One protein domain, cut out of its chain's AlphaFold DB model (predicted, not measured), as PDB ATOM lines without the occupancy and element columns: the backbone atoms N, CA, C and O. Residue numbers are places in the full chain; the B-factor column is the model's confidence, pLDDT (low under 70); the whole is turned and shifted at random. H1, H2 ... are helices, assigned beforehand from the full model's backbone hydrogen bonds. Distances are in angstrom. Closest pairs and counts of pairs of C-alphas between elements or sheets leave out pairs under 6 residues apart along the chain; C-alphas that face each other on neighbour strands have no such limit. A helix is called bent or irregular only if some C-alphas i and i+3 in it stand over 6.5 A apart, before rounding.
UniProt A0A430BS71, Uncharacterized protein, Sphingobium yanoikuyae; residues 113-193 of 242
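This is residues 113 to 193 of the 242 residues of an uncharacterized protein of Sphingobium yanoikuyae (UniProt A0A430BS71). Three helices, H1, H2 and H3, fold back and forth as two successive hairpins, and H5 packs crosswise on H3. From H3 a long loop swings out, its residues 170 to 175 sticking out, and returns through tiny H4. The printed part has 81 residues, five named helices, H1 to H5, and no named strand: all helix, compact, radius of gyration of the C-alphas 13.1 A, spans 40 by 28 by 19 A.

H1, residues 113 to 129, starts at C-alpha (117.985, 54.837, 154.763) and measures 24.7 A. H2, 134 to 146, measures 20.3 A and is irregular: C-alphas 142 and 145 are 7.1 A apart. H3, 151 to 164, measures 20.2 A. H4 is 177 to 180; H5, 185 to 193, ends at C-alpha (130.413, 42.521, 146.870).

H1 and H2 touch, closest C-alphas Ala 119 and Lys 141, 5.7 A, opposite ways at a shallow 23 degrees. H2 and H3 touch, closest C-alphas Ala 140 and Phe 157, 4.8 A, opposite ways at a shallow 26 degrees. H5 touches H3, closest C-alphas Gly 185 and Thr 155, 3.9 A, about perpendicular at 84 degrees. H4 is close to H3 but not clearly touching, closest C-alphas Phe 180 and Gln 162, 6.6 A. Every O i to N i+4 pair is within hydrogen-bond range in H1, H3 and H5, 6 of 9 in H2; H4 is too short.

The farthest C-alphas, Gly 113 and Glu 172, are 40.3 A apart. The printed part has no cut; the H3 to H4 link is long. Residues 113, 168 to 179 and 181 to 184 have pLDDT under 70.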
ATOM      1  N   GLY A 113     118.922  55.149 155.849       65.94
ATOM      2  CA  GLY A 113     117.985  54.837 154.763       65.94
ATOM      3  C   GLY A 113     118.197  53.449 154.142       65.94
ATOM      4  O   GLY A 113     117.221  52.760 153.855       65.94
ATOM      5  N   ASN A 114     119.449  53.010 154.009       73.81
ATOM      6  CA  ASN A 114     119.820  51.701 153.473       73.81
ATOM      7  C   ASN A 114     119.518  50.582 154.476       73.81
ATOM      8  O   ASN A 114     118.924  49.582 154.095       73.81
ATOM      9  N   VAL A 115     119.797  50.779 155.769       80.88
ATOM     10  CA  VAL A 115     119.445  49.806 156.824       80.88
ATOM     11  C   VAL A 115     117.941  49.534 156.847       80.88
ATOM     12  O   VAL A 115     117.522  48.381 156.918       80.88
ATOM     13  N   ARG A 116     117.115  50.584 156.736       81.44
ATOM     14  CA  ARG A 116     115.658  50.426 156.665       81.44
ATOM     15  C   ARG A 116     115.226  49.675 155.405       81.44
ATOM     16  O   ARG A 116     114.416  48.765 155.505       81.44
ATOM     17  N   LEU A 117     115.799  50.011 154.250       81.31
ATOM     18  CA  LEU A 117     115.524  49.306 152.998       81.31
ATOM     19  C   LEU A 117     115.898  47.817 153.084       81.31
ATOM     20  O   LEU A 117     115.139  46.971 152.621       81.31
ATOM     21  N   LEU A 118     117.047  47.482 153.678       83.69
ATOM     22  CA  LEU A 118     117.457  46.091 153.876       83.69
ATOM     23  C   LEU A 118     116.525  45.363 154.854       83.69
ATOM     24  O   LEU A 118     116.178  44.213 154.602       83.69
ATOM     25  N   ALA A 119     116.077  46.022 155.925       87.50
ATOM     26  CA  ALA A 119     115.099  45.447 156.845       87.50
ATOM     27  C   ALA A 119     113.762  45.145 156.143       87.50
ATOM     28  O   ALA A 119     113.247  44.038 156.290       87.50
ATOM     29  N   ASP A 120     113.266  46.067 155.312       86.00
ATOM     30  CA  ASP A 120     112.048  45.868 154.515       86.00
ATOM     31  C   ASP A 120     112.215  44.710 153.504       86.00
ATOM     32  O   ASP A 120     111.280  43.946 153.258       86.00
ATOM     33  N   LYS A 121     113.414  44.538 152.923       84.31
ATOM     34  CA  LYS A 121     113.729  43.392 152.048       84.31
ATOM     35  C   LYS A 121     113.742  42.066 152.809       84.31
ATOM     36  O   LYS A 121     113.269  41.067 152.272       84.31
ATOM     37  N   LEU A 122     114.256  42.050 154.041       88.88
ATOM     38  CA  LEU A 122     114.219  40.866 154.903       88.88
ATOM     39  C   LEU A 122     112.782  40.493 155.283       88.88
ATOM     40  O   LEU A 122     112.458  39.311 155.288       88.88
ATOM     41  N   ASP A 123     111.914  41.475 155.545       88.56
ATOM     42  CA  ASP A 123     110.488  41.222 155.794       88.56
ATOM     43  C   ASP A 123     109.811  40.541 154.600       88.56
ATOM     44  O   ASP A 123     109.173  39.502 154.759       88.56
ATOM     45  N   ARG A 124     110.040  41.051 153.385       83.62
ATOM     46  CA  ARG A 124     109.514  40.436 152.155       83.62
ATOM     47  C   ARG A 124     110.079  39.042 151.910       83.62
ATOM     48  O   ARG A 124     109.347  38.152 151.492       83.62
ATOM     49  N   LEU A 125     111.370  38.829 152.175       83.81
ATOM     50  CA  LEU A 125     111.966  37.491 152.117       83.81
ATOM     51  C   LEU A 125     111.268  36.542 153.107       83.81
ATOM     52  O   LEU A 125     110.951  35.410 152.743       83.81
ATOM     53  N   GLY A 126     110.973  37.035 154.313       85.25
ATOM     54  CA  GLY A 126     110.177  36.356 155.331       85.25
ATOM     55  C   GLY A 126     108.820  35.881 154.809       85.25
ATOM     56  O   GLY A 126     108.480  34.701 154.901       85.25
ATOM     57  N   GLU A 127     108.070  36.803 154.208       85.19
ATOM     58  CA  GLU A 127     106.766  36.536 153.595       85.19
ATOM     59  C   GLU A 127     106.853  35.538 152.427       85.19
ATOM     60  O   GLU A 127     105.964  34.704 152.252       85.19
ATOM     61  N   LEU A 128     107.921  35.607 151.623       80.69
ATOM     62  CA  LEU A 128     108.102  34.762 150.441       80.69
ATOM     63  C   LEU A 128     108.385  33.299 150.776       80.69
ATOM     64  O   LEU A 128     107.834  32.421 150.099       80.69
ATOM     65  N   LEU A 129     109.260  33.060 151.757       82.12
ATOM     66  CA  LEU A 129     109.641  31.716 152.193       82.12
ATOM     67  C   LEU A 129     108.515  31.059 153.000       82.12
ATOM     68  O   LEU A 129     108.269  29.868 152.822       82.12
ATOM     69  N   GLY A 130     107.795  31.838 153.816       81.81
ATOM     70  CA  GLY A 130     106.774  31.315 154.723       81.81
ATOM     71  C   GLY A 130     107.368  30.453 155.843       81.81
ATOM     72  O   GLY A 130     108.508  30.005 155.768       81.81
ATOM     73  N   ASP A 131     106.600  30.245 156.913       82.31
ATOM     74  CA  ASP A 131     106.928  29.312 158.006       82.31
ATOM     75  C   ASP A 131     108.318  29.492 158.670       82.31
ATOM     76  O   ASP A 131     108.846  28.561 159.279       82.31
ATOM     77  N   ILE A 132     108.909  30.693 158.601       86.50
ATOM     78  CA  ILE A 132     110.189  31.002 159.259       86.50
ATOM     79  C   ILE A 132     109.966  31.406 160.720       86.50
ATOM     80  O   ILE A 132     109.022  32.130 161.039       86.50
ATOM     81  N   ASP A 133     110.884  31.013 161.607       89.38
ATOM     82  CA  ASP A 133     110.950  31.529 162.976       89.38
ATOM     83  C   ASP A 133     111.232  33.052 162.975       89.38
ATOM     84  O   ASP A 133     112.297  33.479 162.503       89.38
ATOM     85  N   PRO A 134     110.331  33.887 163.537       90.31
ATOM     86  CA  PRO A 134     110.533  35.332 163.643       90.31
ATOM     87  C   PRO A 134     111.844  35.723 164.334       90.31
ATOM     88  O   PRO A 134     112.437  36.744 163.992       90.31
ATOM     89  N   ALA A 135     112.352  34.898 165.257       92.62
ATOM     90  CA  ALA A 135     113.610  35.172 165.947       92.62
ATOM     91  C   ALA A 135     114.824  35.148 165.000       92.62
ATOM     92  O   ALA A 135     115.792  35.885 165.209       92.62
ATOM     93  N   ILE A 136     114.784  34.326 163.944       90.88
ATOM     94  CA  ILE A 136     115.840  34.271 162.924       90.88
ATOM     95  C   ILE A 136     115.809  35.552 162.080       90.88
ATOM     96  O   ILE A 136     116.856  36.145 161.807       90.88
ATOM     97  N   LEU A 137     114.608  36.022 161.731       92.31
ATOM     98  CA  LEU A 137     114.405  37.278 161.010       92.31
ATOM     99  C   LEU A 137     114.881  38.490 161.817       92.31
ATOM    100  O   LEU A 137     115.610  39.339 161.296       92.31
ATOM    101  N   ASP A 138     114.554  38.530 163.106       93.38
ATOM    102  CA  ASP A 138     115.010  39.581 164.013       93.38
ATOM    103  C   ASP A 138     116.536  39.571 164.183       93.38
ATOM    104  O   ASP A 138     117.162  40.635 164.191       93.38
ATOM    105  N   ARG A 139     117.165  38.386 164.244       92.12
ATOM    106  CA  ARG A 139     118.633  38.259 164.291       92.12
ATOM    107  C   ARG A 139     119.290  38.842 163.040       92.12
ATOM    108  O   ARG A 139     120.270  39.575 163.172       92.12
ATOM    109  N   ALA A 140     118.752  38.562 161.850       92.19
ATOM    110  CA  ALA A 140     119.266  39.129 160.604       92.19
ATOM    111  C   ALA A 140     119.154  40.664 160.597       92.19
ATOM    112  O   ALA A 140     120.125  41.357 160.294       92.19
ATOM    113  N   LYS A 141     118.003  41.212 161.010       92.38
ATOM    114  CA  LYS A 141     117.786  42.668 161.086       92.38
ATOM    115  C   LYS A 141     118.705  43.352 162.098       92.38
ATOM    116  O   LYS A 141     119.222  44.431 161.819       92.38
ATOM    117  N   ALA A 142     118.939  42.725 163.249       93.25
ATOM    118  CA  ALA A 142     119.801  43.266 164.298       93.25
ATOM    119  C   ALA A 142     121.275  43.389 163.870       93.25
ATOM    120  O   ALA A 142     122.002  44.202 164.437       93.25
ATOM    121  N   ALA A 143     121.713  42.611 162.876       91.31
ATOM    122  CA  ALA A 143     123.074  42.663 162.347       91.31
ATOM    123  C   ALA A 143     123.299  43.790 161.315       91.31
ATOM    124  O   ALA A 143     124.443  44.183 161.089       91.31
ATOM    125  N   LEU A 144     122.233  44.332 160.710       90.44
ATOM    126  CA  LEU A 144     122.327  45.321 159.626       90.44
ATOM    127  C   LEU A 144     123.109  46.603 159.974       90.44
ATOM    128  O   LEU A 144     123.898  47.030 159.131       90.44
ATOM    129  N   PRO A 145     122.948  47.227 161.164       89.12
ATOM    130  CA  PRO A 145     123.633  48.485 161.474       89.12
ATOM    131  C   PRO A 145     125.162  48.384 161.473       89.12
ATOM    132  O   PRO A 145     125.836  49.396 161.337       89.12
ATOM    133  N   ASP A 146     125.702  47.176 161.629       88.50
ATOM    134  CA  ASP A 146     127.127  46.922 161.837       88.50
ATOM    135  C   ASP A 146     127.748  46.032 160.755       88.50
ATOM    136  O   ASP A 146     128.873  45.549 160.912       88.50
ATOM    137  N   LEU A 147     127.010  45.788 159.669       84.69
ATOM    138  CA  LEU A 147     127.384  44.833 158.628       84.69
ATOM    139  C   LEU A 147     128.711  45.208 157.940       84.69
ATOM    140  O   LEU A 147     129.520  44.337 157.618       84.69
ATOM    141  N   GLU A 148     128.980  46.503 157.762       79.81
ATOM    142  CA  GLU A 148     130.221  46.992 157.142       79.81
ATOM    143  C   GLU A 148     131.423  46.895 158.087       79.81
ATOM    144  O   GLU A 148     132.511  46.471 157.690       79.81
ATOM    145  N   ASP A 149     131.221  47.205 159.365       82.38
ATOM    146  CA  ASP A 149     132.327  47.440 160.293       82.38
ATOM    147  C   ASP A 149     132.696  46.210 161.127       82.38
ATOM    148  O   ASP A 149     133.837  46.074 161.581       82.38
ATOM    149  N   ARG A 150     131.749  45.290 161.360       87.12
ATOM    150  CA  ARG A 150     131.930  44.185 162.312       87.12
ATOM    151  C   ARG A 150     131.830  42.825 161.630       87.12
ATOM    152  O   ARG A 150     130.747  42.361 161.291       87.12
ATOM    153  N   ALA A 151     132.951  42.098 161.587       86.00
ATOM    154  CA  ALA A 151     133.002  40.708 161.105       86.00
ATOM    155  C   ALA A 151     131.999  39.789 161.824       86.00
ATOM    156  O   ALA A 151     131.376  38.924 161.218       86.00
ATOM    157  N   LYS A 152     131.772  40.018 163.127       87.00
ATOM    158  CA  LYS A 152     130.747  39.281 163.871       87.00
ATOM    159  C   LYS A 152     129.335  39.542 163.324       87.00
ATOM    160  O   LYS A 152     128.569  38.595 163.217       87.00
ATOM    161  N   ALA A 153     129.008  40.787 162.968       89.12
ATOM    162  CA  ALA A 153     127.700  41.129 162.409       89.12
ATOM    163  C   ALA A 153     127.497  40.473 161.036       89.12
ATOM    164  O   ALA A 153     126.438  39.914 160.780       89.12
ATOM    165  N   ARG A 154     128.539  40.435 160.195       87.88
ATOM    166  CA  ARG A 154     128.526  39.697 158.922       87.88
ATOM    167  C   ARG A 154     128.269  38.208 159.104       87.88
ATOM    168  O   ARG A 154     127.410  37.653 158.428       87.88
ATOM    169  N   THR A 155     128.964  37.572 160.044       87.94
ATOM    170  CA  THR A 155     128.716  36.166 160.388       87.94
ATOM    171  C   THR A 155     127.299  35.953 160.917       87.94
ATOM    172  O   THR A 155     126.603  35.081 160.414       87.94
ATOM    173  N   ASP A 156     126.836  36.770 161.870       88.62
ATOM    174  CA  ASP A 156     125.484  36.648 162.430       88.62
ATOM    175  C   ASP A 156     124.397  36.814 161.357       88.62
ATOM    176  O   ASP A 156     123.394  36.104 161.393       88.62
ATOM    177  N   PHE A 157     124.599  37.732 160.409       90.81
ATOM    178  CA  PHE A 157     123.691  37.974 159.294       90.81
ATOM    179  C   PHE A 157     123.622  36.776 158.343       90.81
ATOM    180  O   PHE A 157     122.533  36.294 158.037       90.81
ATOM    181  N   VAL A 158     124.778  36.267 157.904       88.44
ATOM    182  CA  VAL A 158     124.853  35.122 156.985       88.44
ATOM    183  C   VAL A 158     124.293  33.856 157.627       88.44
ATOM    184  O   VAL A 158     123.495  33.165 156.999       88.44
ATOM    185  N   GLU A 159     124.644  33.577 158.883       88.06
ATOM    186  CA  GLU A 159     124.097  32.433 159.621       88.06
ATOM    187  C   GLU A 159     122.577  32.540 159.783       88.06
ATOM    188  O   GLU A 159     121.871  31.542 159.649       88.06
ATOM    189  N   ALA A 160     122.058  33.743 160.057       90.69
ATOM    190  CA  ALA A 160     120.621  33.961 160.138       90.69
ATOM    191  C   ALA A 160     119.946  33.693 158.785       90.69
ATOM    192  O   ALA A 160     118.967  32.957 158.754       90.69
ATOM    193  N   LEU A 161     120.487  34.201 157.671       88.75
ATOM    194  CA  LEU A 161     119.956  33.922 156.330       88.75
ATOM    195  C   LEU A 161     119.987  32.429 155.983       88.75
ATOM    196  O   LEU A 161     118.994  31.897 155.499       88.75
ATOM    197  N   GLN A 162     121.089  31.731 156.260       86.62
ATOM    198  CA  GLN A 162     121.193  30.284 156.030       86.62
ATOM    199  C   GLN A 162     120.173  29.496 156.861       86.62
ATOM    200  O   GLN A 162     119.625  28.510 156.378       86.62
ATOM    201  N   ALA A 163     119.888  29.940 158.088       88.00
ATOM    202  CA  ALA A 163     118.891  29.316 158.952       88.00
ATOM    203  C   ALA A 163     117.440  29.551 158.488       88.00
ATOM    204  O   ALA A 163     116.555  28.800 158.890       88.00
ATOM    205  N   MET A 164     117.187  30.562 157.645       86.38
ATOM    206  CA  MET A 164     115.876  30.780 157.011       86.38
ATOM    207  C   MET A 164     115.614  29.820 155.849       86.38
ATOM    208  O   MET A 164     114.461  29.616 155.472       86.38
ATOM    209  N   LEU A 165     116.668  29.277 155.238       82.44
ATOM    210  CA  LEU A 165     116.557  28.482 154.024       82.44
ATOM    211  C   LEU A 165     116.384  26.989 154.348       82.44
ATOM    212  O   LEU A 165     117.009  26.480 155.288       82.44
ATOM    213  N   PRO A 166     115.581  26.255 153.550       75.38
ATOM    214  CA  PRO A 166     115.537  24.801 153.625       75.38
ATOM    215  C   PRO A 166     116.945  24.232 153.471       75.38
ATOM    216  O   PRO A 166     117.696  24.654 152.592       75.38
ATOM    217  N   GLN A 167     117.303  23.275 154.327       70.81
ATOM    218  CA  GLN A 167     118.585  22.595 154.191       70.81
ATOM    219  C   GLN A 167     118.605  21.825 152.866       70.81
ATOM    220  O   GLN A 167     117.591  21.214 152.509       70.81
ATOM    221  N   PRO A 168     119.729  21.854 152.140       62.66
ATOM    222  CA  PRO A 168     119.819  21.212 150.845       62.66
ATOM    223  C   PRO A 168     119.622  19.710 151.040       62.66
ATOM    224  O   PRO A 168     120.225  19.095 151.922       62.66
ATOM    225  N   SER A 169     118.758  19.103 150.231       57.00
ATOM    226  CA  SER A 169     118.811  17.658 150.049       57.00
ATOM    227  C   SER A 169     120.047  17.374 149.206       57.00
ATOM    228  O   SER A 169     120.097  17.830 148.067       57.00
ATOM    229  N   ASP A 170     121.038  16.683 149.772       51.34
ATOM    230  CA  ASP A 170     122.314  16.344 149.129       51.34
ATOM    231  C   ASP A 170     122.116  15.680 147.753       51.34
ATOM    232  O   ASP A 170     122.070  14.455 147.622       51.34
ATOM    233  N   THR A 171     122.030  16.491 146.704       53.59
ATOM    234  CA  THR A 171     122.181  16.051 145.321       53.59
ATOM    235  C   THR A 171     123.330  16.852 144.731       53.59
ATOM    236  O   THR A 171     123.328  18.077 144.772       53.59
ATOM    237  N   GLU A 172     124.366  16.158 144.249       53.38
ATOM    238  CA  GLU A 172     125.593  16.782 143.721       53.38
ATOM    239  C   GLU A 172     125.324  17.735 142.535       53.38
ATOM    240  O   GLU A 172     126.180  18.559 142.219       53.38
ATOM    241  N   ASP A 173     124.145  17.652 141.910       56.25
ATOM    242  CA  ASP A 173     123.815  18.316 140.645       56.25
ATOM    243  C   ASP A 173     123.452  19.810 140.760       56.25
ATOM    244  O   ASP A 173     123.606  20.531 139.775       56.25
ATOM    245  N   ASP A 174     123.009  20.317 141.920       59.84
ATOM    246  CA  ASP A 174     122.573  21.724 142.055       59.84
ATOM    247  C   ASP A 174     123.564  22.635 142.807       59.84
ATOM    248  O   ASP A 174     123.385  23.853 142.869       59.84
ATOM    249  N   ASN A 175     124.634  22.050 143.361       61.84
ATOM    250  CA  ASN A 175     125.685  22.721 144.133       61.84
ATOM    251  C   ASN A 175     125.181  23.584 145.315       61.84
ATOM    252  O   ASN A 175     125.936  24.393 145.869       61.84
ATOM    253  N   SER A 176     123.926  23.405 145.735       64.94
ATOM    254  CA  SER A 176     123.276  24.181 146.797       64.94
ATOM    255  C   SER A 176     123.996  24.020 148.138       64.94
ATOM    256  O   SER A 176     124.119  24.981 148.897       64.94
ATOM    257  N   ALA A 177     124.600  22.853 148.381       66.31
ATOM    258  CA  ALA A 177     125.409  22.549 149.563       66.31
ATOM    259  C   ALA A 177     126.552  23.552 149.817       66.31
ATOM    260  O   ALA A 177     126.939  23.776 150.968       66.31
ATOM    261  N   ARG A 178     127.080  24.224 148.781       67.94
ATOM    262  CA  ARG A 178     128.124  25.252 148.955       67.94
ATOM    263  C   ARG A 178     127.623  26.494 149.675       67.94
ATOM    264  O   ARG A 178     128.429  27.133 150.350       67.94
ATOM    265  N   LEU A 179     126.329  26.806 149.571       66.81
ATOM    266  CA  LEU A 179     125.701  27.909 150.303       66.81
ATOM    267  C   LEU A 179     125.595  27.620 151.801       66.81
ATOM    268  O   LEU A 179     125.572  28.563 152.581       66.81
ATOM    269  N   PHE A 180     125.563  26.345 152.197       72.31
ATOM    270  CA  PHE A 180     125.420  25.896 153.589       72.31
ATOM    271  C   PHE A 180     126.722  25.349 154.183       72.31
ATOM    272  O   PHE A 180     126.791  25.017 155.366       72.31
ATOM    273  N   THR A 181     127.779  25.264 153.372       69.62
ATOM    274  CA  THR A 181     129.111  24.926 153.871       69.62
ATOM    275  C   THR A 181     129.571  26.038 154.823       69.62
ATOM    276  O   THR A 181     129.376  27.212 154.504       69.62
ATOM    277  N   PRO A 182     130.181  25.718 155.980       63.91
ATOM    278  CA  PRO A 182     130.660  26.734 156.909       63.91
ATOM    279  C   PRO A 182     131.732  27.622 156.261       63.91
ATOM    280  O   PRO A 182     132.897  27.238 156.158       63.91
ATOM    281  N   HIS A 183     131.338  28.821 155.845       64.75
ATOM    282  CA  HIS A 183     132.235  29.901 155.431       64.75
ATOM    283  C   HIS A 183     132.239  30.978 156.515       64.75
ATOM    284  O   HIS A 183     131.289  31.083 157.294       64.75
ATOM    285  N   LYS A 184     133.276  31.820 156.580       68.94
ATOM    286  CA  LYS A 184     133.152  33.045 157.384       68.94
ATOM    287  C   LYS A 184     132.144  33.953 156.682       68.94
ATOM    288  O   LYS A 184     132.194  34.070 155.461       68.94
ATOM    289  N   GLY A 185     131.267  34.628 157.431       70.62
ATOM    290  CA  GLY A 185     130.302  35.564 156.831       70.62
ATOM    291  C   GLY A 185     130.982  36.630 155.960       70.62
ATOM    292  O   GLY A 185     130.452  37.016 154.924       70.62
ATOM    293  N   ASP A 186     132.203  37.020 156.333       73.69
ATOM    294  CA  ASP A 186     133.089  37.885 155.550       73.69
ATOM    295  C   ASP A 186     133.413  37.315 154.167       73.69
ATOM    296  O   ASP A 186     133.366  38.049 153.187       73.69
ATOM    297  N   ASP A 187     133.726  36.024 154.069       77.44
ATOM    298  CA  ASP A 187     134.120  35.397 152.805       77.44
ATOM    299  C   ASP A 187     132.942  35.399 151.816       77.44
ATOM    300  O   ASP A 187     133.122  35.719 150.642       77.44
ATOM    301  N   ILE A 188     131.725  35.123 152.306       76.88
ATOM    302  CA  ILE A 188     130.500  35.159 151.494       76.88
ATOM    303  C   ILE A 188     130.173  36.589 151.056       76.88
ATOM    304  O   ILE A 188     129.961  36.833 149.872       76.88
ATOM    305  N   LEU A 189     130.135  37.547 151.987       79.12
ATOM    306  CA  LEU A 189     129.757  38.922 151.654       79.12
ATOM    307  C   LEU A 189     130.794  39.601 150.758       79.12
ATOM    308  O   LEU A 189     130.406  40.338 149.858       79.12
ATOM    309  N   ASN A 190     132.086  39.315 150.934       74.88
ATOM    310  CA  ASN A 190     133.124  39.806 150.028       74.88
ATOM    311  C   ASN A 190     132.962  39.216 148.623       74.88
ATOM    312  O   ASN A 190     133.034  39.961 147.653       74.88
ATOM    313  N   ALA A 191     132.683  37.913 148.504       72.56
ATOM    314  CA  ALA A 191     132.424  37.287 147.207       72.56
ATOM    315  C   ALA A 191     131.180  37.864 146.501       72.56
ATOM    316  O   ALA A 191     131.143  37.919 145.277       72.56
ATOM    317  N   LEU A 192     130.173  38.308 147.262       71.62
ATOM    318  CA  LEU A 192     128.954  38.944 146.743       71.62
ATOM    319  C   LEU A 192     129.079  40.464 146.539       71.62
ATOM    320  O   LEU A 192     128.167  41.076 145.990       71.62
ATOM    321  N   SER A 193     130.168  41.078 147.009       70.06
ATOM    322  CA  SER A 193     130.413  42.521 146.870       70.06
ATOM    323  C   SER A 193     130.964  42.892 145.494       70.06
ATOM    324  O   SER A 193     130.904  44.061 145.111       70.06
TER     325      SER A 193